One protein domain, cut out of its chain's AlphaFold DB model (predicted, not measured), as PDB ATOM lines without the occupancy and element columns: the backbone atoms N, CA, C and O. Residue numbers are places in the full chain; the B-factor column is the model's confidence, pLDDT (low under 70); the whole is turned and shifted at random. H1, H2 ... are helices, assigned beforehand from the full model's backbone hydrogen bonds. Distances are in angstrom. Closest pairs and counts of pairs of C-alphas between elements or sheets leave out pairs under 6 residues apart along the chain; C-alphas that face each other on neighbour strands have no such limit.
ATOM      1  N   SER A  76      67.021  56.290 126.199       41.66
ATOM      2  CA  SER A  76      66.434  56.870 124.981       41.66
ATOM      3  C   SER A  76      65.568  58.099 125.288       41.66
ATOM      4  O   SER A  76      65.670  59.114 124.601       41.66
ATOM      5  N   TYR A  77      64.756  58.041 126.347       41.94
ATOM      6  CA  TYR A  77      63.921  59.160 126.789       41.94
ATOM      7  C   TYR A  77      64.756  60.359 127.272       41.94
ATOM      8  O   TYR A  77      64.432  61.513 126.991       41.94
ATOM      9  N   GLU A  78      65.862  60.120 127.973       44.97
ATOM     10  CA  GLU A  78      66.783  61.183 128.396       44.97
ATOM     11  C   GLU A  78      67.509  61.829 127.211       44.97
ATOM     12  O   GLU A  78      67.594  63.058 127.134       44.97
ATOM     13  N   LEU A  79      67.940  61.029 126.232       46.81
ATOM     14  CA  LEU A  79      68.518  61.514 124.977       46.81
ATOM     15  C   LEU A  79      67.534  62.377 124.185       46.81
ATOM     16  O   LEU A  79      67.909  63.465 123.750       46.81
ATOM     17  N   GLU A  80      66.279  61.944 124.050       46.06
ATOM     18  CA  GLU A  80      65.207  62.718 123.406       46.06
ATOM     19  C   GLU A  80      65.012  64.089 124.070       46.06
ATOM     20  O   GLU A  80      64.869  65.104 123.382       46.06
ATOM     21  N   ASN A  81      65.110  64.149 125.401       51.28
ATOM     22  CA  ASN A  81      65.041  65.400 126.158       51.28
ATOM     23  C   ASN A  81      66.284  66.300 125.990       51.28
ATOM     24  O   ASN A  81      66.208  67.494 126.291       51.28
ATOM     25  N   CYS A  82      67.402  65.762 125.487       52.41
ATOM     26  CA  CYS A  82      68.654  66.486 125.217       52.41
ATOM     27  C   CYS A  82      68.817  66.930 123.754       52.41
ATOM     28  O   CYS A  82      69.688  67.753 123.446       52.41
ATOM     29  N   VAL A  83      67.993  66.405 122.838       54.62
ATOM     30  CA  VAL A  83      68.037  66.728 121.400       54.62
ATOM     31  C   VAL A  83      68.036  68.242 121.135       54.62
ATOM     32  O   VAL A  83      68.842  68.684 120.311       54.62
ATOM     33  N   PRO A  84      67.227  69.078 121.820       56.66
ATOM     34  CA  PRO A  84      67.266  70.524 121.608       56.66
ATOM     35  C   PRO A  84      68.638  71.143 121.915       56.66
ATOM     36  O   PRO A  84      69.137  71.947 121.126       56.66
ATOM     37  N   GLN A  85      69.277  70.767 123.024       63.47
ATOM     38  CA  GLN A  85      70.568  71.302 123.467       63.47
ATOM     39  C   GLN A  85      71.700  70.877 122.524       63.47
ATOM     40  O   GLN A  85      72.557  71.694 122.180       63.47
ATOM     41  N   ILE A  86      71.660  69.635 122.036       60.47
ATOM     42  CA  ILE A  86      72.607  69.126 121.038       60.47
ATOM     43  C   ILE A  86      72.420  69.863 119.707       60.47
ATOM     44  O   ILE A  86      73.380  70.418 119.174       60.47
ATOM     45  N   ALA A  87      71.188  69.956 119.194       58.81
ATOM     46  CA  ALA A  87      70.889  70.669 117.948       58.81
ATOM     47  C   ALA A  87      71.334  72.139 118.008       58.81
ATOM     48  O   ALA A  87      71.860  72.690 117.042       58.81
ATOM     49  N   HIS A  88      71.172  72.763 119.170       70.62
ATOM     50  CA  HIS A  88      71.680  74.092 119.450       70.62
ATOM     51  C   HIS A  88      73.205  74.198 119.384       70.62
ATOM     52  O   HIS A  88      73.715  75.128 118.751       70.62
ATOM     53  N   LEU A  89      73.934  73.282 120.026       65.56
ATOM     54  CA  LEU A  89      75.395  73.302 120.030       65.56
ATOM     55  C   LEU A  89      75.927  73.158 118.601       65.56
ATOM     56  O   LEU A  89      76.758  73.953 118.166       65.56
ATOM     57  N   LEU A  90      75.374  72.210 117.844       58.66
ATOM     58  CA  LEU A  90      75.743  71.974 116.448       58.66
ATOM     59  C   LEU A  90      75.477  73.195 115.573       58.66
ATOM     60  O   LEU A  90      76.368  73.652 114.862       58.66
ATOM     61  N   ALA A  91      74.278  73.768 115.675       61.22
ATOM     62  CA  ALA A  91      73.924  74.971 114.939       61.22
ATOM     63  C   ALA A  91      74.884  76.133 115.243       61.22
ATOM     64  O   ALA A  91      75.339  76.819 114.331       61.22
ATOM     65  N   SER A  92      75.252  76.312 116.513       66.94
ATOM     66  CA  SER A  92      76.183  77.361 116.946       66.94
ATOM     67  C   SER A  92      77.574  77.177 116.348       66.94
ATOM     68  O   SER A  92      78.153  78.133 115.836       66.94
ATOM     69  N   LEU A  93      78.099  75.948 116.372       57.78
ATOM     70  CA  LEU A  93      79.410  75.623 115.811       57.78
ATOM     71  C   LEU A  93      79.437  75.825 114.291       57.78
ATOM     72  O   LEU A  93      80.375  76.425 113.765       57.78
ATOM     73  N   THR A  94      78.384  75.395 113.591       60.84
ATOM     74  CA  THR A  94      78.242  75.587 112.142       60.84
ATOM     75  C   THR A  94      78.186  77.066 111.773       60.84
ATOM     76  O   THR A  94      78.885  77.507 110.862       60.84
ATOM     77  N   ILE A  95      77.396  77.859 112.498       63.62
ATOM     78  CA  ILE A  95      77.282  79.297 112.252       63.62
ATOM     79  C   ILE A  95      78.618  80.001 112.498       63.62
ATOM     80  O   ILE A  95      79.050  80.792 111.662       63.62
ATOM     81  N   LEU A  96      79.289  79.706 113.616       62.00
ATOM     82  CA  LEU A  96      80.592  80.293 113.923       62.00
ATOM     83  C   LEU A  96      81.596  80.005 112.811       62.00
ATOM     84  O   LEU A  96      82.231  80.937 112.320       62.00
ATOM     85  N   LYS A  97      81.687  78.745 112.367       56.44
ATOM     86  CA  LYS A  97      82.557  78.339 111.259       56.44
ATOM     87  C   LYS A  97      82.311  79.187 110.011       56.44
ATOM     88  O   LYS A  97      83.260  79.700 109.434       56.44
ATOM     89  N   GLU A  98      81.055  79.373 109.622       59.59
ATOM     90  CA  GLU A  98      80.699  80.164 108.441       59.59
ATOM     91  C   GLU A  98      80.953  81.670 108.623       59.59
ATOM     92  O   GLU A  98      81.342  82.349 107.673       59.59
ATOM     93  N   CYS A  99      80.788  82.203 109.836       64.19
ATOM     94  CA  CYS A  99      81.083  83.602 110.158       64.19
ATOM     95  C   CYS A  99      82.582  83.912 110.259       64.19
ATOM     96  O   CYS A  99      82.974  85.065 110.070       64.19
ATOM     97  N   PHE A 100      83.423  82.914 110.549       61.19
ATOM     98  CA  PHE A 100      84.881  83.063 110.519       61.19
ATOM     99  C   PHE A 100      85.424  83.266 109.100       61.19
ATOM    100  O   PHE A 100      86.497  83.844 108.943       61.19
ATOM    101  N   LEU A 101      84.689  82.827 108.076       62.91
ATOM    102  CA  LEU A 101      85.102  82.913 106.671       62.91
ATOM    103  C   LEU A 101      84.790  84.265 106.017       62.91
ATOM    104  O   LEU A 101      85.133  84.468 104.855       62.91
ATOM    105  N   VAL A 102      84.129  85.177 106.733       71.06
ATOM    106  CA  VAL A 102      83.706  86.482 106.211       71.06
ATOM    107  C   VAL A 102      84.174  87.613 107.122       71.06
ATOM    108  O   VAL A 102      84.341  87.444 108.338       71.06
ATOM    109  N   ALA A 103      84.405  88.786 106.531       78.25
ATOM    110  CA  ALA A 103      84.856  89.952 107.281       78.25
ATOM    111  C   ALA A 103      83.784  90.389 108.303       78.25
ATOM    112  O   ALA A 103      82.592  90.210 108.045       78.25
ATOM    113  N   PRO A 104      84.159  91.004 109.446       78.00
ATOM    114  CA  PRO A 104      83.203  91.446 110.467       78.00
ATOM    115  C   PRO A 104      81.964  92.211 109.952       78.00
ATOM    116  O   PRO A 104      80.864  91.853 110.377       78.00
ATOM    117  N   PRO A 105      82.077  93.161 108.997       80.31
ATOM    118  CA  PRO A 105      80.917  93.878 108.455       80.31
ATOM    119  C   PRO A 105      79.932  92.978 107.684       80.31
ATOM    120  O   PRO A 105      78.742  93.267 107.621       80.31
ATOM    121  N   GLU A 106      80.417  91.880 107.102       84.81
ATOM    122  CA  GLU A 106      79.649  90.974 106.235       84.81
ATOM    123  C   GLU A 106      78.977  89.836 107.018       84.81
ATOM    124  O   GLU A 106      78.124  89.118 106.491       84.81
ATOM    125  N   ARG A 107      79.349  89.651 108.293       84.44
ATOM    126  CA  ARG A 107      78.858  88.543 109.125       84.44
ATOM    127  C   ARG A 107      77.346  88.550 109.248       84.44
ATOM    128  O   ARG A 107      76.732  87.502 109.100       84.44
ATOM    129  N   LEU A 108      76.741  89.710 109.487       88.75
ATOM    130  CA  LEU A 108      75.295  89.800 109.675       88.75
ATOM    131  C   LEU A 108      74.527  89.431 108.397       88.75
ATOM    132  O   LEU A 108      73.594  88.635 108.454       88.75
ATOM    133  N   GLU A 109      74.983  89.908 107.238       88.94
ATOM    134  CA  GLU A 109      74.402  89.542 105.941       88.94
ATOM    135  C   GLU A 109      74.553  88.035 105.662       88.94
ATOM    136  O   GLU A 109      73.618  87.374 105.204       88.94
ATOM    137  N   LYS A 110      75.719  87.457 105.977       86.19
ATOM    138  CA  LYS A 110      75.959  86.011 105.864       86.19
ATOM    139  C   LYS A 110      74.999  85.214 106.753       86.19
ATOM    140  O   LYS A 110      74.411  84.243 106.277       86.19
ATOM    141  N   LEU A 111      74.805  85.635 108.003       85.62
ATOM    142  CA  LEU A 111      73.867  85.009 108.941       85.62
ATOM    143  C   LEU A 111      72.425  85.045 108.421       85.62
ATOM    144  O   LEU A 111      71.706  84.047 108.508       85.62
ATOM    145  N   GLU A 112      72.004  86.174 107.855       86.56
ATOM    146  CA  GLU A 112      70.675  86.329 107.259       86.56
ATOM    147  C   GLU A 112      70.489  85.404 106.049       86.56
ATOM    148  O   GLU A 112      69.489  84.689 105.979       86.56
ATOM    149  N   LYS A 113      71.485  85.317 105.155       86.94
ATOM    150  CA  LYS A 113      71.476  84.389 104.004       86.94
ATOM    151  C   LYS A 113      71.455  82.919 104.417       86.94
ATOM    152  O   LYS A 113      70.839  82.101 103.742       86.94
ATOM    153  N   MET A 114      72.109  82.581 105.526       80.50
ATOM    154  CA  MET A 114      72.085  81.237 106.109       80.50
ATOM    155  C   MET A 114      70.760  80.901 106.808       80.50
ATOM    156  O   MET A 114      70.588  79.783 107.289       80.50
ATOM    157  N   GLY A 115      69.826  81.852 106.907       77.44
ATOM    158  CA  GLY A 115      68.556  81.643 107.594       77.44
ATOM    159  C   GLY A 115      68.695  81.546 109.116       77.44
ATOM    160  O   GLY A 115      67.792  81.031 109.778       77.44
ATOM    161  N   VAL A 116      69.788  82.060 109.697       80.31
ATOM    162  CA  VAL A 116      70.042  81.995 111.149       80.31
ATOM    163  C   VAL A 116      68.927  82.667 111.945       80.31
ATOM    164  O   VAL A 116      68.567  82.195 113.021       80.31
ATOM    165  N   LEU A 117      68.288  83.698 111.386       81.75
ATOM    166  CA  LEU A 117      67.157  84.378 112.014       81.75
ATOM    167  C   LEU A 117      66.000  83.425 112.368       81.75
ATOM    168  O   LEU A 117      65.320  83.649 113.365       81.75
ATOM    169  N   ALA A 118      65.781  82.346 111.607       77.00
ATOM    170  CA  ALA A 118      64.770  81.345 111.950       77.00
ATOM    171  C   ALA A 118      65.127  80.587 113.241       77.00
ATOM    172  O   ALA A 118      64.250  80.295 114.048       77.00
ATOM    173  N   GLN A 119      66.414  80.325 113.470       78.50
ATOM    174  CA  GLN A 119      66.924  79.665 114.675       78.50
ATOM    175  C   GLN A 119      66.893  80.606 115.886       78.50
ATOM    176  O   GLN A 119      66.512  80.192 116.982       78.50
ATOM    177  N   VAL A 120      67.207  81.890 115.672       84.88
ATOM    178  CA  VAL A 120      67.038  82.953 116.678       84.88
ATOM    179  C   VAL A 120      65.572  83.048 117.101       84.88
ATOM    180  O   VAL A 120      65.255  82.921 118.282       84.88
ATOM    181  N   LYS A 121      64.656  83.131 116.128       80.56
ATOM    182  CA  LYS A 121      63.206  83.110 116.370       80.56
ATOM    183  C   LYS A 121      62.720  81.796 116.968       80.56
ATOM    184  O   LYS A 121      61.704  81.789 117.645       80.56
ATOM    185  N   ALA A 122      63.419  80.679 116.780       75.69
ATOM    186  CA  ALA A 122      63.114  79.416 117.456       75.69
ATOM    187  C   ALA A 122      63.608  79.374 118.917       75.69
ATOM    188  O   ALA A 122      63.419  78.350 119.589       75.69
ATOM    189  N   GLY A 123      64.205  80.470 119.404       73.75
ATOM    190  CA  GLY A 123      64.689  80.650 120.768       73.75
ATOM    191  C   GLY A 123      66.015  79.953 121.041       73.75
ATOM    192  O   GLY A 123      66.322  79.714 122.199       73.75
ATOM    193  N   MET A 124      66.779  79.569 120.007       79.69
ATOM    194  CA  MET A 124      68.031  78.822 120.169       79.69
ATOM    195  C   MET A 124      69.131  79.754 120.698       79.69
ATOM    196  O   MET A 124      69.547  80.652 119.957       79.69
ATOM    197  N   PRO A 125      69.656  79.568 121.929       75.50
ATOM    198  CA  PRO A 125      70.480  80.625 122.512       75.50
ATOM    199  C   PRO A 125      71.859  80.849 121.826       75.50
ATOM    200  O   PRO A 125      72.398  81.946 121.804       75.50
ATOM    201  N   GLY A 126      72.431  79.869 121.144       76.00
ATOM    202  CA  GLY A 126      73.769  79.962 120.573       76.00
ATOM    203  C   GLY A 126      73.758  80.635 119.212       76.00
ATOM    204  O   GLY A 126      74.449  81.642 119.059       76.00
ATOM    205  N   PRO A 127      72.871  80.231 118.280       83.12
ATOM    206  CA  PRO A 127      72.574  81.037 117.097       83.12
ATOM    207  C   PRO A 127      72.194  82.480 117.457       83.12
ATOM    208  O   PRO A 127      72.643  83.419 116.803       83.12
ATOM    209  N   SER A 128      71.428  82.669 118.538       87.31
ATOM    210  CA  SER A 128      71.065  83.998 119.044       87.31
ATOM    211  C   SER A 128      72.275  84.792 119.530       87.31
ATOM    212  O   SER A 128      72.384  85.963 119.190       87.31
ATOM    213  N   MET A 129      73.210  84.184 120.264       83.31
ATOM    214  CA  MET A 129      74.433  84.858 120.710       83.31
ATOM    215  C   MET A 129      75.290  85.312 119.527       83.31
ATOM    216  O   MET A 129      75.684  86.474 119.472       83.31
ATOM    217  N   VAL A 130      75.520  84.428 118.550       80.38
ATOM    218  CA  VAL A 130      76.324  84.762 117.363       80.38
ATOM    219  C   VAL A 130      75.654  85.863 116.539       80.38
ATOM    220  O   VAL A 130      76.322  86.783 116.066       80.38
ATOM    221  N   TYR A 131      74.325  85.817 116.420       89.25
ATOM    222  CA  TYR A 131      73.561  86.864 115.754       89.25
ATOM    223  C   TYR A 131      73.620  88.197 116.503       89.25
ATOM    224  O   TYR A 131      73.838  89.230 115.878       89.25
ATOM    225  N   ILE A 132      73.487  88.194 117.833       89.81
ATOM    226  CA  ILE A 132      73.639  89.396 118.665       89.81
ATOM    227  C   ILE A 132      75.046  89.980 118.506       89.81
ATOM    228  O   ILE A 132      75.186  91.192 118.366       89.81
ATOM    229  N   ASP A 133      76.090  89.155 118.512       85.06
ATOM    230  CA  ASP A 133      77.467  89.628 118.355       85.06
ATOM    231  C   ASP A 133      77.695  90.283 116.989       85.06
ATOM    232  O   ASP A 133      78.239  91.384 116.934       85.06
ATOM    233  N   ALA A 134      77.214  89.670 115.904       88.19
ATOM    234  CA  ALA A 134      77.291  90.260 114.566       88.19
ATOM    235  C   ALA A 134      76.427  91.525 114.425       88.19
ATOM    236  O   ALA A 134      76.846  92.498 113.800       88.19
ATOM    237  N   LEU A 135      75.235  91.540 115.029       91.62
ATOM    238  CA  LEU A 135      74.339  92.696 115.035       91.62
ATOM    239  C   LEU A 135      74.988  93.905 115.713       91.62
ATOM    240  O   LEU A 135      74.857  95.029 115.226       91.62
ATOM    241  N   LEU A 136      75.655  93.671 116.844       88.56
ATOM    242  CA  LEU A 136      76.246  94.712 117.683       88.56
ATOM    243  C   LEU A 136      77.689  95.058 117.321       88.56
ATOM    244  O   LEU A 136      78.260  95.955 117.948       88.56
ATOM    245  N   ASP A 137      78.264  94.387 116.326       85.81
ATOM    246  CA  ASP A 137      79.560  94.757 115.777       85.81
ATOM    247  C   ASP A 137      79.530  96.240 115.341       85.81
ATOM    248  O   ASP A 137      78.564  96.681 114.703       85.81
ATOM    249  N   PRO A 138      80.543  97.055 115.685       83.94
ATOM    250  CA  PRO A 138      80.605  98.451 115.256       83.94
ATOM    251  C   PRO A 138      80.554  98.637 113.736       83.94
ATOM    252  O   PRO A 138      80.110  99.687 113.279       83.94
ATOM    253  N   ALA A 139      80.992  97.641 112.963       82.19
ATOM    254  CA  ALA A 139      80.952  97.663 111.506       82.19
ATOM    255  C   ALA A 139      79.584  97.276 110.915       82.19
ATOM    256  O   ALA A 139      79.394  97.370 109.703       82.19
ATOM    257  N   SER A 140      78.630  96.851 111.749       83.19
ATOM    258  CA  SER A 140      77.247  96.594 111.343       83.19
ATOM    259  C   SER A 140      76.577  97.874 110.833       83.19
ATOM    260  O   SER A 140      76.664  98.926 111.471       83.19
ATOM    261  N   MET A 141      75.847  97.765 109.718       83.56
ATOM    262  CA  MET A 141      75.138  98.884 109.078       83.56
ATOM    263  C   MET A 141      73.962  99.442 109.897       83.56
ATOM    264  O   MET A 141      73.426 100.496 109.563       83.56
ATOM    265  N   TYR A 142      73.535  98.734 110.945       87.12
ATOM    266  CA  TYR A 142      72.412  99.143 111.781       87.12
ATOM    267  C   TYR A 142      72.821 100.237 112.774       87.12
ATOM    268  O   TYR A 142      73.820 100.114 113.492       87.12
ATOM    269  N   ASP A 143      72.007 101.288 112.859       90.00
ATOM    270  CA  ASP A 143      72.121 102.309 113.897       90.00
ATOM    271  C   ASP A 143      71.727 101.758 115.284       90.00
ATOM    272  O   ASP A 143      71.155 100.671 115.412       90.00
ATOM    273  N   ASP A 144      72.039 102.509 116.341       89.81
ATOM    274  CA  ASP A 144      71.809 102.072 117.722       89.81
ATOM    275  C   ASP A 144      70.322 101.835 118.045       89.81
ATOM    276  O   ASP A 144      70.009 100.907 118.792       89.81
ATOM    277  N   ILE A 145      69.392 102.608 117.467       89.62
ATOM    278  CA  ILE A 145      67.945 102.432 117.687       89.62
ATOM    279  C   ILE A 145      67.470 101.147 117.006       89.62
ATOM    280  O   ILE A 145      66.740 100.348 117.606       89.62
ATOM    281  N   SER A 146      67.923 100.904 115.776       91.19
ATOM    282  CA  SER A 146      67.636  99.664 115.054       91.19
ATOM    283  C   SER A 146      68.190  98.438 115.793       91.19
ATOM    284  O   SER A 146      67.474  97.451 115.978       91.19
ATOM    285  N   LYS A 147      69.426  98.520 116.311       92.88
ATOM    286  CA  LYS A 147      70.043  97.473 117.146       92.88
ATOM    287  C   LYS A 147      69.234  97.200 118.415       92.88
ATOM    288  O   LYS A 147      68.978  96.038 118.729       92.88
ATOM    289  N   ILE A 148      68.791  98.242 119.123       92.12
ATOM    290  CA  ILE A 148      67.934  98.116 120.315       92.12
ATOM    291  C   ILE A 148      66.615  97.421 119.967       92.12
ATOM    292  O   ILE A 148      66.193  96.511 120.682       92.12
ATOM    293  N   THR A 149      65.979  97.804 118.860       90.31
ATOM    294  CA  THR A 149      64.698  97.229 118.421       90.31
ATOM    295  C   THR A 149      64.836  95.741 118.100       90.31
ATOM    296  O   THR A 149      64.078  94.920 118.617       90.31
ATOM    297  N   LEU A 150      65.851  95.369 117.315       91.88
ATOM    298  CA  LEU A 150      66.126  93.971 116.973       91.88
ATOM    299  C   LEU A 150      66.453  93.141 118.219       91.88
ATOM    300  O   LEU A 150      65.894  92.062 118.412       91.88
ATOM    301  N   LEU A 151      67.289  93.670 119.115       93.00
ATOM    302  CA  LEU A 151      67.648  92.995 120.360       93.00
ATOM    303  C   LEU A 151      66.445  92.844 121.308       93.00
ATOM    304  O   LEU A 151      66.346  91.836 122.004       93.00
ATOM    305  N   THR A 152      65.498  93.787 121.292       91.31
ATOM    306  CA  THR A 152      64.221  93.676 122.023       91.31
ATOM    307  C   THR A 152      63.400  92.488 121.523       91.31
ATOM    308  O   THR A 152      62.878  91.726 122.336       91.31
ATOM    309  N   GLY A 153      63.344  92.283 120.202       90.50
ATOM    310  CA  GLY A 153      62.707  91.111 119.596       90.50
ATOM    311  C   GLY A 153      63.351  89.798 120.049       90.50
ATOM    312  O   GLY A 153      62.652  88.895 120.497       90.50
ATOM    313  N   ILE A 154      64.686  89.729 120.044       91.44
ATOM    314  CA  ILE A 154      65.424  88.540 120.506       91.44
ATOM    315  C   ILE A 154      65.166  88.276 121.996       91.44
ATOM    316  O   ILE A 154      64.916  87.142 122.395       91.44
ATOM    317  N   ILE A 155      65.172  89.315 122.834       91.38
ATOM    318  CA  ILE A 155      64.853  89.195 124.264       91.38
ATOM    319  C   ILE A 155      63.427  88.664 124.470       91.38
ATOM    320  O   ILE A 155      63.216  87.838 125.359       91.38
ATOM    321  N   ALA A 156      62.453  89.121 123.680       88.88
ATOM    322  CA  ALA A 156      61.083  88.620 123.743       88.88
ATOM    323  C   ALA A 156      61.006  87.136 123.347       88.88
ATOM    324  O   ALA A 156      60.406  86.350 124.078       88.88
ATOM    325  N   ASP A 157      61.688  86.739 122.269       86.12
ATOM    326  CA  ASP A 157      61.751  85.344 121.825       86.12
ATOM    327  C   ASP A 157      62.377  84.417 122.879       86.12
ATOM    328  O   ASP A 157      61.866  83.321 123.110       86.12
ATOM    329  N   LEU A 158      63.448  84.857 123.547       84.19
ATOM    330  CA  LEU A 158      64.097  84.107 124.630       84.19
ATOM    331  C   LEU A 158      63.222  84.023 125.887       84.19
ATOM    332  O   LEU A 158      63.256  83.017 126.592       84.19
ATOM    333  N   LYS A 159      62.437  85.062 126.194       84.38
ATOM    334  CA  LYS A 159      61.483  85.037 127.317       84.38
ATOM    335  C   LYS A 159      60.354  84.042 127.060       84.38
ATOM    336  O   LYS A 159      60.048  83.246 127.939       84.38
ATOM    337  N   ASP A 160      59.767  84.088 125.866       82.94
ATOM    338  CA  ASP A 160      58.648  83.228 125.464       82.94
ATOM    339  C   ASP A 160      59.051  81.745 125.421       82.94
ATOM    340  O   ASP A 160      58.302  80.866 125.836       82.94
ATOM    341  N   LYS A 161      60.288  81.458 124.997       75.12
ATOM    342  CA  LYS A 161      60.808  80.088 124.827       75.12
ATOM    343  C   LYS A 161      61.684  79.631 125.992       75.12
ATOM    344  O   LYS A 161      62.509  78.730 125.830       75.12
ATOM    345  N   GLY A 162      61.495  80.246 127.161       66.62
ATOM    346  CA  GLY A 162      62.390  80.147 128.311       66.62
ATOM    347  C   GLY A 162      62.733  78.728 128.761       66.62
ATOM    348  O   GLY A 162      63.880  78.453 129.118       66.62
ATOM    349  N   ASP A 163      61.767  77.819 128.669       66.19
ATOM    350  CA  ASP A 163      61.898  76.454 129.178       66.19
ATOM    351  C   ASP A 163      62.563  75.494 128.181       66.19
ATOM    352  O   ASP A 163      63.068  74.444 128.573       66.19
ATOM    353  N   LYS A 164      62.642  75.863 126.894       65.00
ATOM    354  CA  LYS A 164      63.094  74.969 125.813       65.00
ATOM    355  C   LYS A 164      64.584  74.618 125.886       65.00
ATOM    356  O   LYS A 164      64.979  73.532 125.476       65.00
ATOM    357  N   PHE A 165      65.408  75.530 126.405       63.94
ATOM    358  CA  PHE A 165      66.864  75.353 126.533       63.94
ATOM    359  C   PHE A 165      67.362  75.509 127.979       63.94
ATOM    360  O   PHE A 165      68.569  75.569 128.217       63.94
ATOM    361  N   GLY A 166      66.445  75.562 128.952       69.44
ATOM    362  CA  GLY A 166      66.756  75.598 130.381       69.44
ATOM    363  C   GLY A 166      67.750  76.699 130.769       69.44
ATOM    364  O   GLY A 166      67.582  77.867 130.417       69.44
ATOM    365  N   ALA A 167      68.803  76.324 131.503       67.69
ATOM    366  CA  ALA A 167      69.821  77.243 132.019       67.69
ATOM    367  C   ALA A 167      70.479  78.117 130.930       67.69
ATOM    368  O   ALA A 167      70.697  79.308 131.160       67.69
ATOM    369  N   LEU A 168      70.709  77.575 129.727       67.94
ATOM    370  CA  LEU A 168      71.338  78.298 128.611       67.94
ATOM    371  C   LEU A 168      70.524  79.506 128.159       67.94
ATOM    372  O   LEU A 168      71.083  80.539 127.785       67.94
ATOM    373  N   ASN A 169      69.197  79.397 128.225       75.00
ATOM    374  CA  ASN A 169      68.325  80.506 127.883       75.00
ATOM    375  C   ASN A 169      68.469  81.658 128.889       75.00
ATOM    376  O   ASN A 169      68.564  82.813 128.487       75.00
ATOM    377  N   TYR A 170      68.561  81.353 130.187       72.50
ATOM    378  CA  TYR A 170      68.759  82.366 131.231       72.50
ATOM    379  C   TYR A 170      70.112  83.071 131.111       72.50
ATOM    380  O   TYR A 170      70.179  84.293 131.251       72.50
ATOM    381  N   VAL A 171      71.175  82.321 130.810       72.69
ATOM    382  CA  VAL A 171      72.510  82.880 130.559       72.69
ATOM    383  C   VAL A 171      72.451  83.875 129.408       72.69
ATOM    384  O   VAL A 171      72.849  85.031 129.572       72.69
ATOM    385  N   LEU A 172      71.937  83.452 128.251       80.31
ATOM    386  CA  LEU A 172      71.880  84.342 127.102       80.31
ATOM    387  C   LEU A 172      70.982  85.543 127.371       80.31
ATOM    388  O   LEU A 172      71.345  86.661 127.018       80.31
ATOM    389  N   LEU A 173      69.826  85.329 127.995       83.31
ATOM    390  CA  LEU A 173      68.907  86.402 128.338       83.31
ATOM    391  C   LEU A 173      69.609  87.460 129.200       83.31
ATOM    392  O   LEU A 173      69.456  88.649 128.939       83.31
ATOM    393  N   SER A 174      70.446  87.052 130.159       80.00
ATOM    394  CA  SER A 174      71.290  87.974 130.930       80.00
ATOM    395  C   SER A 174      72.243  88.772 130.032       80.00
ATOM    396  O   SER A 174      72.276  90.001 130.105       80.00
ATOM    397  N   VAL A 175      72.972  88.100 129.136       78.50
ATOM    398  CA  VAL A 175      73.913  88.745 128.201       78.50
ATOM    399  C   VAL A 175      73.201  89.731 127.271       78.50
ATOM    400  O   VAL A 175      73.662  90.860 127.096       78.50
ATOM    401  N   ALA A 176      72.060  89.336 126.706       86.81
ATOM    402  CA  ALA A 176      71.247  90.178 125.841       86.81
ATOM    403  C   ALA A 176      70.741  91.418 126.595       86.81
ATOM    404  O   ALA A 176      70.857  92.524 126.077       86.81
ATOM    405  N   LEU A 177      70.270  91.264 127.839       87.81
ATOM    406  CA  LEU A 177      69.832  92.378 128.689       87.81
ATOM    407  C   LEU A 177      70.987  93.335 129.033       87.81
ATOM    408  O   LEU A 177      70.800  94.549 128.968       87.81
ATOM    409  N   ILE A 178      72.187  92.818 129.336       83.69
ATOM    410  CA  ILE A 178      73.396  93.638 129.564       83.69
ATOM    411  C   ILE A 178      73.700  94.487 128.329       83.69
ATOM    412  O   ILE A 178      73.867  95.706 128.428       83.69
ATOM    413  N   LYS A 179      73.769  93.844 127.160       85.81
ATOM    414  CA  LYS A 179      74.088  94.502 125.889       85.81
ATOM    415  C   LYS A 179      73.022  95.531 125.509       85.81
ATOM    416  O   LYS A 179      73.363  96.647 125.124       85.81
ATOM    417  N   TRP A 180      71.750  95.195 125.703       92.56
ATOM    418  CA  TRP A 180      70.608  96.076 125.454       92.56
ATOM    419  C   TRP A 180      70.641  97.324 126.341       92.56
ATOM    420  O   TRP A 180      70.560  98.445 125.841       92.56
ATOM    421  N   ASN A 181      70.874  97.147 127.644       87.38
ATOM    422  CA  ASN A 181      71.026  98.258 128.581       87.38
ATOM    423  C   ASN A 181      72.196  99.172 128.203       87.38
ATOM    424  O   ASN A 181      72.055 100.395 128.226       87.38
ATOM    425  N   SER A 182      73.330  98.583 127.807       88.62
ATOM    426  CA  SER A 182      74.514  99.335 127.384       88.62
ATOM    427  C   SER A 182      74.256 100.202 126.150       88.62
ATOM    428  O   SER A 182      74.758 101.324 126.091       88.62
ATOM    429  N   LEU A 183      73.468  99.725 125.179       89.56
ATOM    430  CA  LEU A 183      73.088 100.525 124.009       89.56
ATOM    431  C   LEU A 183      72.219 101.717 124.403       89.56
ATOM    432  O   LEU A 183      72.503 102.839 123.993       89.56
ATOM    433  N   ILE A 184      71.217 101.505 125.259       89.38
ATOM    434  CA  ILE A 184      70.363 102.602 125.737       89.38
ATOM    435  C   ILE A 184      71.191 103.644 126.485       89.38
ATOM    436  O   ILE A 184      71.001 104.840 126.286       89.38
ATOM    437  N   ASP A 185      72.164 103.226 127.294       87.50
ATOM    438  CA  ASP A 185      73.038 104.160 128.009       87.50
ATOM    439  C   ASP A 185      73.935 105.015 127.107       87.50
ATOM    440  O   ASP A 185      74.420 106.063 127.546       87.50
ATOM    441  N   LYS A 186      74.111 104.627 125.841       87.44
ATOM    442  CA  LYS A 186      74.850 105.400 124.835       87.44
ATOM    443  C   LYS A 186      73.972 106.380 124.056       87.44
ATOM    444  O   LYS A 186      74.506 107.338 123.501       87.44
ATOM    445  N   LEU A 187      72.648 106.205 124.057       87.75
ATOM    446  CA  LEU A 187      71.723 107.092 123.344       87.75
ATOM    447  C   LEU A 187      71.749 108.530 123.889       87.75
ATOM    448  O   LEU A 187      72.209 108.795 125.001       87.75
ATOM    449  N   LYS A 188      71.205 109.490 123.138       86.56
ATOM    450  CA  LYS A 188      70.981 110.852 123.651       86.56
ATOM    451  C   LYS A 188      69.847 110.858 124.676       86.56
ATOM    452  O   LYS A 188      68.990 109.982 124.667       86.56
ATOM    453  N   TYR A 189      69.829 111.862 125.556       84.88
ATOM    454  CA  TYR A 189      68.855 111.952 126.655       84.88
ATOM    455  C   TYR A 189      67.404 111.792 126.182       84.88
ATOM    456  O   TYR A 189      66.669 110.994 126.753       84.88
ATOM    457  N   HIS A 190      67.024 112.495 125.111       82.75
ATOM    458  CA  HIS A 190      65.680 112.424 124.540       82.75
ATOM    459  C   HIS A 190      65.289 110.990 124.144       82.75
ATOM    460  O   HIS A 190      64.211 110.523 124.497       82.75
ATOM    461  N   ASP A 191      66.196 110.260 123.496       83.50
ATOM    462  CA  ASP A 191      65.923 108.904 123.014       83.50
ATOM    463  C   ASP A 191      65.953 107.875 124.153       83.50
ATOM    464  O   ASP A 191      65.205 106.907 124.127       83.50
ATOM    465  N   ARG A 192      66.740 108.106 125.217       83.00
ATOM    466  CA  ARG A 192      66.719 107.258 126.427       83.00
ATOM    467  C   ARG A 192      65.372 107.264 127.134       83.00
ATOM    468  O   ARG A 192      64.981 106.237 127.684       83.00
ATOM    469  N   VAL A 193      64.689 108.412 127.157       82.81
ATOM    470  CA  VAL A 193      63.387 108.549 127.831       82.81
ATOM    471  C   VAL A 193      62.368 107.581 127.226       82.81
ATOM    472  O   VAL A 193      61.605 106.974 127.976       82.81
ATOM    473  N   LEU A 194      62.435 107.355 125.910       83.19
ATOM    474  CA  LEU A 194      61.555 106.433 125.184       83.19
ATOM    475  C   LEU A 194      61.675 104.975 125.656       83.19
ATOM    476  O   LEU A 194      60.712 104.228 125.543       83.19
ATOM    477  N   PHE A 195      62.819 104.579 126.222       84.12
ATOM    478  CA  PHE A 195      63.078 103.206 126.683       84.12
ATOM    479  C   PHE A 195      63.089 103.066 128.211       84.12
ATOM    480  O   PHE A 195      63.495 102.034 128.742       84.12
ATOM    481  N   SER A 196      62.701 104.109 128.949       80.75
ATOM    482  CA  SER A 196      62.875 104.171 130.407       80.75
ATOM    483  C   SER A 196      62.069 103.111 131.177       80.75
ATOM    484  O   SER A 196      62.612 102.469 132.084       80.75
ATOM    485  N   ASP A 197      60.820 102.863 130.780       81.62
ATOM    486  CA  ASP A 197      59.951 101.849 131.395       81.62
ATOM    487  C   ASP A 197      60.409 100.419 131.082       81.62
ATOM    488  O   ASP A 197      60.520  99.572 131.983       81.62
ATOM    489  N   ASP A 198      60.779 100.163 129.825       81.94
ATOM    490  CA  ASP A 198      61.361  98.888 129.404       81.94
ATOM    491  C   ASP A 198      62.667  98.617 130.147       81.94
ATOM    492  O   ASP A 198      62.900  97.507 130.629       81.94
ATOM    493  N   LYS A 199      63.494  99.652 130.331       82.94
ATOM    494  CA  LYS A 199      64.755  99.558 131.066       82.94
ATOM    495  C   LYS A 199      64.548  99.191 132.525       82.94
ATOM    496  O   LYS A 199      65.255  98.329 133.047       82.94
ATOM    497  N   ARG A 200      63.553  99.777 133.191       83.75
ATOM    498  CA  ARG A 200      63.210  99.415 134.574       83.75
ATOM    499  C   ARG A 200      62.777  97.950 134.684       83.75
ATOM    500  O   ARG A 200      63.226  97.233 135.586       83.75
ATOM    501  N   THR A 201      61.937  97.498 133.757       82.88
ATOM    502  CA  THR A 201      61.433  96.119 133.709       82.88
ATOM    503  C   THR A 201      62.565  95.123 133.449       82.88
ATOM    504  O   THR A 201      62.720  94.138 134.175       82.88
ATOM    505  N   ASN A 202      63.414  95.415 132.466       83.38
ATOM    506  CA  ASN A 202      64.542  94.577 132.073       83.38
ATOM    507  C   ASN A 202      65.646  94.530 133.141       83.38
ATOM    508  O   ASN A 202      66.167  93.449 133.407       83.38
ATOM    509  N   ASN A 203      65.932  95.633 133.841       82.19
ATOM    510  CA  ASN A 203      66.848  95.635 134.990       82.19
ATOM    511  C   ASN A 203      66.345  94.751 136.136       82.19
ATOM    512  O   ASN A 203      67.113  94.005 136.741       82.19
ATOM    513  N   THR A 204      65.041  94.803 136.416       81.88
ATOM    514  CA  THR A 204      64.422  93.956 137.446       81.88
ATOM    515  C   THR A 204      64.551  92.476 137.087       81.88
ATOM    516  O   THR A 204      64.830  91.643 137.949       81.88
ATOM    517  N   LEU A 205      64.375  92.135 135.809       79.44
ATOM    518  CA  LEU A 205      64.559  90.777 135.313       79.44
ATOM    519  C   LEU A 205      66.026  90.332 135.364       79.44
ATOM    520  O   LEU A 205      66.311  89.240 135.845       79.44
ATOM    521  N   GLN A 206      66.955  91.179 134.923       76.75
ATOM    522  CA  GLN A 206      68.389  90.899 134.947       76.75
ATOM    523  C   GLN A 206      68.880  90.598 136.371       76.75
ATOM    524  O   GLN A 206      69.591  89.617 136.586       76.75
ATOM    525  N   ALA A 207      68.444  91.388 137.359       73.75
ATOM    526  CA  ALA A 207      68.778  91.166 138.765       73.75
ATOM    527  C   ALA A 207      68.285  89.800 139.281       73.75
ATOM    528  O   ALA A 207      68.995  89.133 140.031       73.75
ATOM    529  N   LYS A 208      67.103  89.340 138.843       73.94
ATOM    530  CA  LYS A 208      66.576  88.007 139.190       73.94
ATOM    531  C   LYS A 208      67.395  86.866 138.580       73.94
ATOM    532  O   LYS A 208      67.475  85.800 139.182       73.94
ATOM    533  N   ILE A 209      67.973  87.078 137.397       70.25
ATOM    534  CA  ILE A 209      68.750  86.064 136.673       70.25
ATOM    535  C   ILE A 209      70.170  85.941 137.246       70.25
ATOM    536  O   ILE A 209      70.628  84.829 137.495       70.25
ATOM    537  N   LEU A 210      70.841  87.066 137.527       62.50
ATOM    538  CA  LEU A 210      72.213  87.089 138.063       62.50
ATOM    539  C   LEU A 210      72.352  86.400 139.429       62.50
ATOM    540  O   LEU A 210      73.403  85.846 139.730       62.50
ATOM    541  N   LEU A 211      71.285  86.365 140.233       51.22
ATOM    542  CA  LEU A 211      71.251  85.648 141.514       51.22
ATOM    543  C   LEU A 211      71.369  84.116 141.375       51.22
ATOM    544  O   LEU A 211      71.554  83.439 142.383       51.22
ATOM    545  N   LYS A 212      71.250  83.562 140.160       50.19
ATOM    546  CA  LYS A 212      71.283  82.111 139.897       50.19
ATOM    547  C   LYS A 212      72.540  81.617 139.171       50.19
ATOM    548  O   LYS A 212      72.724  80.408 139.084       50.19
ATOM    549  N   SER A 213      73.390  82.500 138.646       48.41
ATOM    550  CA  SER A 213      74.527  82.116 137.798       48.41
ATOM    551  C   SER A 213      75.865  82.263 138.530       48.41
ATOM    552  O   SER A 213      76.409  83.363 138.613       48.41
ATOM    553  N   ASN A 214      76.416  81.152 139.024       45.66
ATOM    554  CA  ASN A 214      77.796  81.057 139.511       45.66
ATOM    555  C   ASN A 214      78.665  80.425 138.414       45.66
ATOM    556  O   ASN A 214      78.868  79.217 138.390       45.66
ATOM    557  N   SER A 215      79.156  81.227 137.471       49.06
ATOM    558  CA  SER A 215      80.101  80.745 136.452       49.06
ATOM    559  C   SER A 215      80.996  81.886 135.972       49.06
ATOM    560  O   SER A 215      80.876  82.384 134.850       49.06
ATOM    561  N   ALA A 216      81.884  82.353 136.845       47.72
ATOM    562  CA  ALA A 216      82.955  83.239 136.414       47.72
ATOM    563  C   ALA A 216      83.961  82.413 135.589       47.72
ATOM    564  O   ALA A 216      84.493  81.430 136.094       47.72
ATOM    565  N   ASN A 217      84.206  82.830 134.337       51.78
ATOM    566  CA  ASN A 217      85.245  82.362 133.392       51.78
ATOM    567  C   ASN A 217      84.864  81.347 132.292       51.78
ATOM    568  O   ASN A 217      85.761  80.916 131.565       51.78
ATOM    569  N   MET A 218      83.589  81.006 132.087       51.06
ATOM    570  CA  MET A 218      83.164  80.132 130.974       51.06
ATOM    571  C   MET A 218      82.547  80.925 129.820       51.06
ATOM    572  O   MET A 218      81.698  81.790 130.052       51.06
ATOM    573  N   THR A 219      82.937  80.614 128.581       55.78
ATOM    574  CA  THR A 219      82.277  81.153 127.386       55.78
ATOM    575  C   THR A 219      80.860  80.590 127.253       55.78
ATOM    576  O   THR A 219      80.501  79.597 127.884       55.78
ATOM    577  N   PHE A 220      80.029  81.213 126.417       59.34
ATOM    578  CA  PHE A 220      78.683  80.705 126.153       59.34
ATOM    579  C   PHE A 220      78.715  79.265 125.601       59.34
ATOM    580  O   PHE A 220      77.917  78.429 126.015       59.34
ATOM    581  N   ILE A 221      79.675  78.950 124.724       56.69
ATOM    582  CA  ILE A 221      79.844  77.606 124.153       56.69
ATOM    583  C   ILE A 221      80.290  76.600 125.221       56.69
ATOM    584  O   ILE A 221      79.735  75.504 125.270       56.69
ATOM    585  N   ASP A 222      81.196  76.987 126.123       52.66
ATOM    586  CA  ASP A 222      81.615  76.145 127.257       52.66
ATOM    587  C   ASP A 222      80.400  75.735 128.103       52.66
ATOM    588  O   ASP A 222      80.234  74.576 128.473       52.66
ATOM    589  N   GLN A 223      79.487  76.677 128.347       59.06
ATOM    590  CA  GLN A 223      78.265  76.414 129.105       59.06
ATOM    591  C   GLN A 223      77.295  75.497 128.348       59.06
ATOM    592  O   GLN A 223      76.625  74.670 128.969       59.06
ATOM    593  N   CYS A 224      77.235  75.597 127.015       61.72
ATOM    594  CA  CYS A 224      76.440  74.692 126.177       61.72
ATOM    595  C   CYS A 224      76.944  73.258 126.269       61.72
ATOM    596  O   CYS A 224      76.152  72.339 126.463       61.72
ATOM    597  N   ILE A 225      78.261  73.088 126.166       58.91
ATOM    598  CA  ILE A 225      78.928  71.792 126.267       58.91
ATOM    599  C   ILE A 225      78.669  71.180 127.647       58.91
ATOM    600  O   ILE A 225      78.188  70.054 127.729       58.91
ATOM    601  N   LEU A 226      78.880  71.948 128.720       57.38
ATOM    602  CA  LEU A 226      78.606  71.493 130.086       57.38
ATOM    603  C   LEU A 226      77.144  71.112 130.303       57.38
ATOM    604  O   LEU A 226      76.871  70.081 130.898       57.38
ATOM    605  N   THR A 227      76.203  71.906 129.792       60.41
ATOM    606  CA  THR A 227      74.770  71.609 129.943       60.41
ATOM    607  C   THR A 227      74.399  70.308 129.231       60.41
ATOM    608  O   THR A 227      73.623  69.518 129.764       60.41
ATOM    609  N   VAL A 228      74.948  70.071 128.034       59.19
ATOM    610  CA  VAL A 228      74.771  68.797 127.321       59.19
ATOM    611  C   VAL A 228      75.380  67.651 128.132       59.19
ATOM    612  O   VAL A 228      74.764  66.597 128.241       59.19
ATOM    613  N   TRP A 229      76.545  67.855 128.752       56.75
ATOM    614  CA  TRP A 229      77.196  66.836 129.576       56.75
ATOM    615  C   TRP A 229      76.433  66.494 130.855       56.75
ATOM    616  O   TRP A 229      76.193  65.318 131.111       56.75
ATOM    617  N   GLU A 230      75.996  67.498 131.616       57.84
ATOM    618  CA  GLU A 230      75.187  67.311 132.826       57.84
ATOM    619  C   GLU A 230      73.887  66.563 132.526       57.84
ATOM    620  O   GLU A 230      73.477  65.693 133.291       57.84
ATOM    621  N   LYS A 231      73.229  66.894 131.410       56.41
ATOM    622  CA  LYS A 231      71.941  66.302 131.034       56.41
ATOM    623  C   LYS A 231      72.033  64.870 130.531       56.41
ATOM    624  O   LYS A 231      71.072  64.130 130.683       56.41
ATOM    625  N   LEU A 232      73.176  64.494 129.975       50.97
ATOM    626  CA  LEU A 232      73.478  63.122 129.581       50.97
ATOM    627  C   LEU A 232      74.073  62.305 130.749       50.97
ATOM    628  O   LEU A 232      74.627  61.234 130.516       50.97
ATOM    629  N   GLU A 233      74.022  62.834 131.981       49.59
ATOM    630  CA  GLU A 233      74.619  62.263 133.201       49.59
ATOM    631  C   GLU A 233      76.095  61.866 133.043       49.59
ATOM    632  O   GLU A 233      76.621  60.963 133.704       49.59
ATOM    633  N   LEU A 234      76.805  62.577 132.169       40.66
ATOM    634  CA  LEU A 234      78.203  62.315 131.881       40.66
ATOM    635  C   LEU A 234      79.013  62.821 133.066       40.66
ATOM    636  O   LEU A 234      79.146  64.026 133.278       40.66
ATOM    637  N   LYS A 235      79.534  61.887 133.869       41.31
ATOM    638  CA  LYS A 235      80.335  62.172 135.066       41.31
ATOM    639  C   LYS A 235      81.705  62.737 134.694       41.31
ATOM    640  O   LYS A 235      82.728  62.082 134.858       41.31
ATOM    641  N   VAL A 236      81.727  63.972 134.220       42.19
ATOM    642  CA  VAL A 236      82.919  64.813 134.231       42.19
ATOM    643  C   VAL A 236      82.731  65.741 135.421       42.19
ATOM    644  O   VAL A 236      81.816  66.564 135.421       42.19
ATOM    645  N   GLY A 237      83.525  65.572 136.484       43.56
ATOM    646  CA  GLY A 237      83.469  66.486 137.624       43.56
ATOM    647  C   GLY A 237      83.613  67.923 137.123       43.56
ATOM    648  O   GLY A 237      84.444  68.186 136.258       43.56
ATOM    649  N   LEU A 238      82.802  68.861 137.619       41.28
ATOM    650  CA  LEU A 238      82.812  70.259 137.158       41.28
ATOM    651  C   LEU A 238      84.232  70.865 137.198       41.28
ATOM    652  O   LEU A 238      84.618  71.617 136.307       41.28
ATOM    653  N   GLU A 239      85.036  70.472 138.189       41.06
ATOM    654  CA  GLU A 239      86.453  70.838 138.324       41.06
ATOM    655  C   GLU A 239      87.351  70.206 137.243       41.06
ATOM    656  O   GLU A 239      88.268  70.865 136.749       41.06
ATOM    657  N   ASP A 240      87.061  68.978 136.812       40.50
ATOM    658  CA  ASP A 240      87.769  68.289 135.728       40.50
ATOM    659  C   ASP A 240      87.408  68.872 134.359       40.50
ATOM    660  O   ASP A 240      88.288  69.068 133.523       40.50
ATOM    661  N   ALA A 241      86.139  69.233 134.146       40.25
ATOM    662  CA  ALA A 241      85.690  69.911 132.935       40.25
ATOM    663  C   ALA A 241      86.314  71.312 132.815       40.25
ATOM    664  O   ALA A 241      86.831  71.672 131.759       40.25
ATOM    665  N   ILE A 242      86.343  72.079 133.913       41.28
ATOM    666  CA  ILE A 242      87.035  73.376 133.978       41.28
ATOM    667  C   ILE A 242      88.532  73.201 133.724       41.28
ATOM    668  O   ILE A 242      89.095  73.929 132.916       41.28
ATOM    669  N   SER A 243      89.176  72.215 134.352       39.56
ATOM    670  CA  SER A 243      90.598  71.903 134.160       39.56
ATOM    671  C   SER A 243      90.923  71.502 132.714       39.56
ATOM    672  O   SER A 243      91.941  71.936 132.176       39.56
TER     673      SER A 243
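What this domain is: This is residues 76 to 243 of the 261 residues of an uncharacterized protein of Legionella drancourtii LLAP12 (UniProt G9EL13). Three helices, H4, H5 and H6, pack as a triangle in the middle, and H1 and H9, side by side, carry this bundle onward past the end where H4 and H6 begin. H8 folds back slantwise over H6, H2 and H3 pack across H4, and the short H7 and H10 sit at the two far ends of the body. The printed part has 168 residues with ten named helices, H1 to H10 in chain order, and no named strand; its class is all helix. It is compact, with a radius of gyration of the C-alphas of 16.7 A and spans of 54 by 37 by 30 A.

How they stand to each other: Start at H1, residues 76 to 100, the longest helix by residues, with a kink of 43 degrees near residue 83. Its residues 88 to 96 touch the hub, H4, residues 125 to 136, the same way at a shallow tilt of 22 degrees; the closest C-alphas, of Ser 92 and Gly 126, are 5.1 A apart. Residues 78 to 89 of H1 touch H9, residues 220 to 231, opposite ways at 16 degrees, a shallow tilt, with C-alphas 85 and 228 closest at 6.2 A. H2, residues 104 to 113, touches H4 at a steep tilt of 48 degrees, C-alphas 108 and 134 being closest at 5.3 A. H3, residues 116 to 121, touches H4 at a steep tilt of 67 degrees, C-alphas 120 and 128 being closest at 4.8 A. H5, residues 144 to 160, forms a helical hairpin with H4, C-alphas 135 and 147 being closest at 6.8 A. H5 forms another with H6, residues 167 to 186, C-alphas 148 and 180 being closest at 6.1 A. H1, H4, H5, H6 and H9 form a bundle, a group of helices packed together. H8, residues 196 to 210, touches H6 at 37 degrees, only just steep, C-alphas 174 and 206 being closest at 5.8 A. H7, residues 189 to 194, is near H6, and H10, residues 238 to 243, is near H9. O i to N i+4 pairs are within hydrogen-bond range throughout H3, H4, H5, H6, H8, H9 and H10, but in 19 of 21 in H1, 4 of 6 in H2 and 1 of 2 in H7.

Where its parts are: Find C-alpha 76 at (66.434, 56.870, 124.981); H1 runs 35.1 A from there. H6 starts at C-alpha 167, (69.821, 77.243, 132.019), and covers 29.5 A; H5 covers 24.3 A and H8 20.9 A. H10 ends at C-alpha 243, (90.598, 71.903, 134.160).

The domain as a whole: The C-alphas farthest apart, of Ser 76 and His 190, are 55.6 A apart. The printed part has no cut and no long link. Mean pLDDT of the printed part is 72.3; residues 76 to 87, 89 to 101, 162 to 168 and 210 to 243 are under 70.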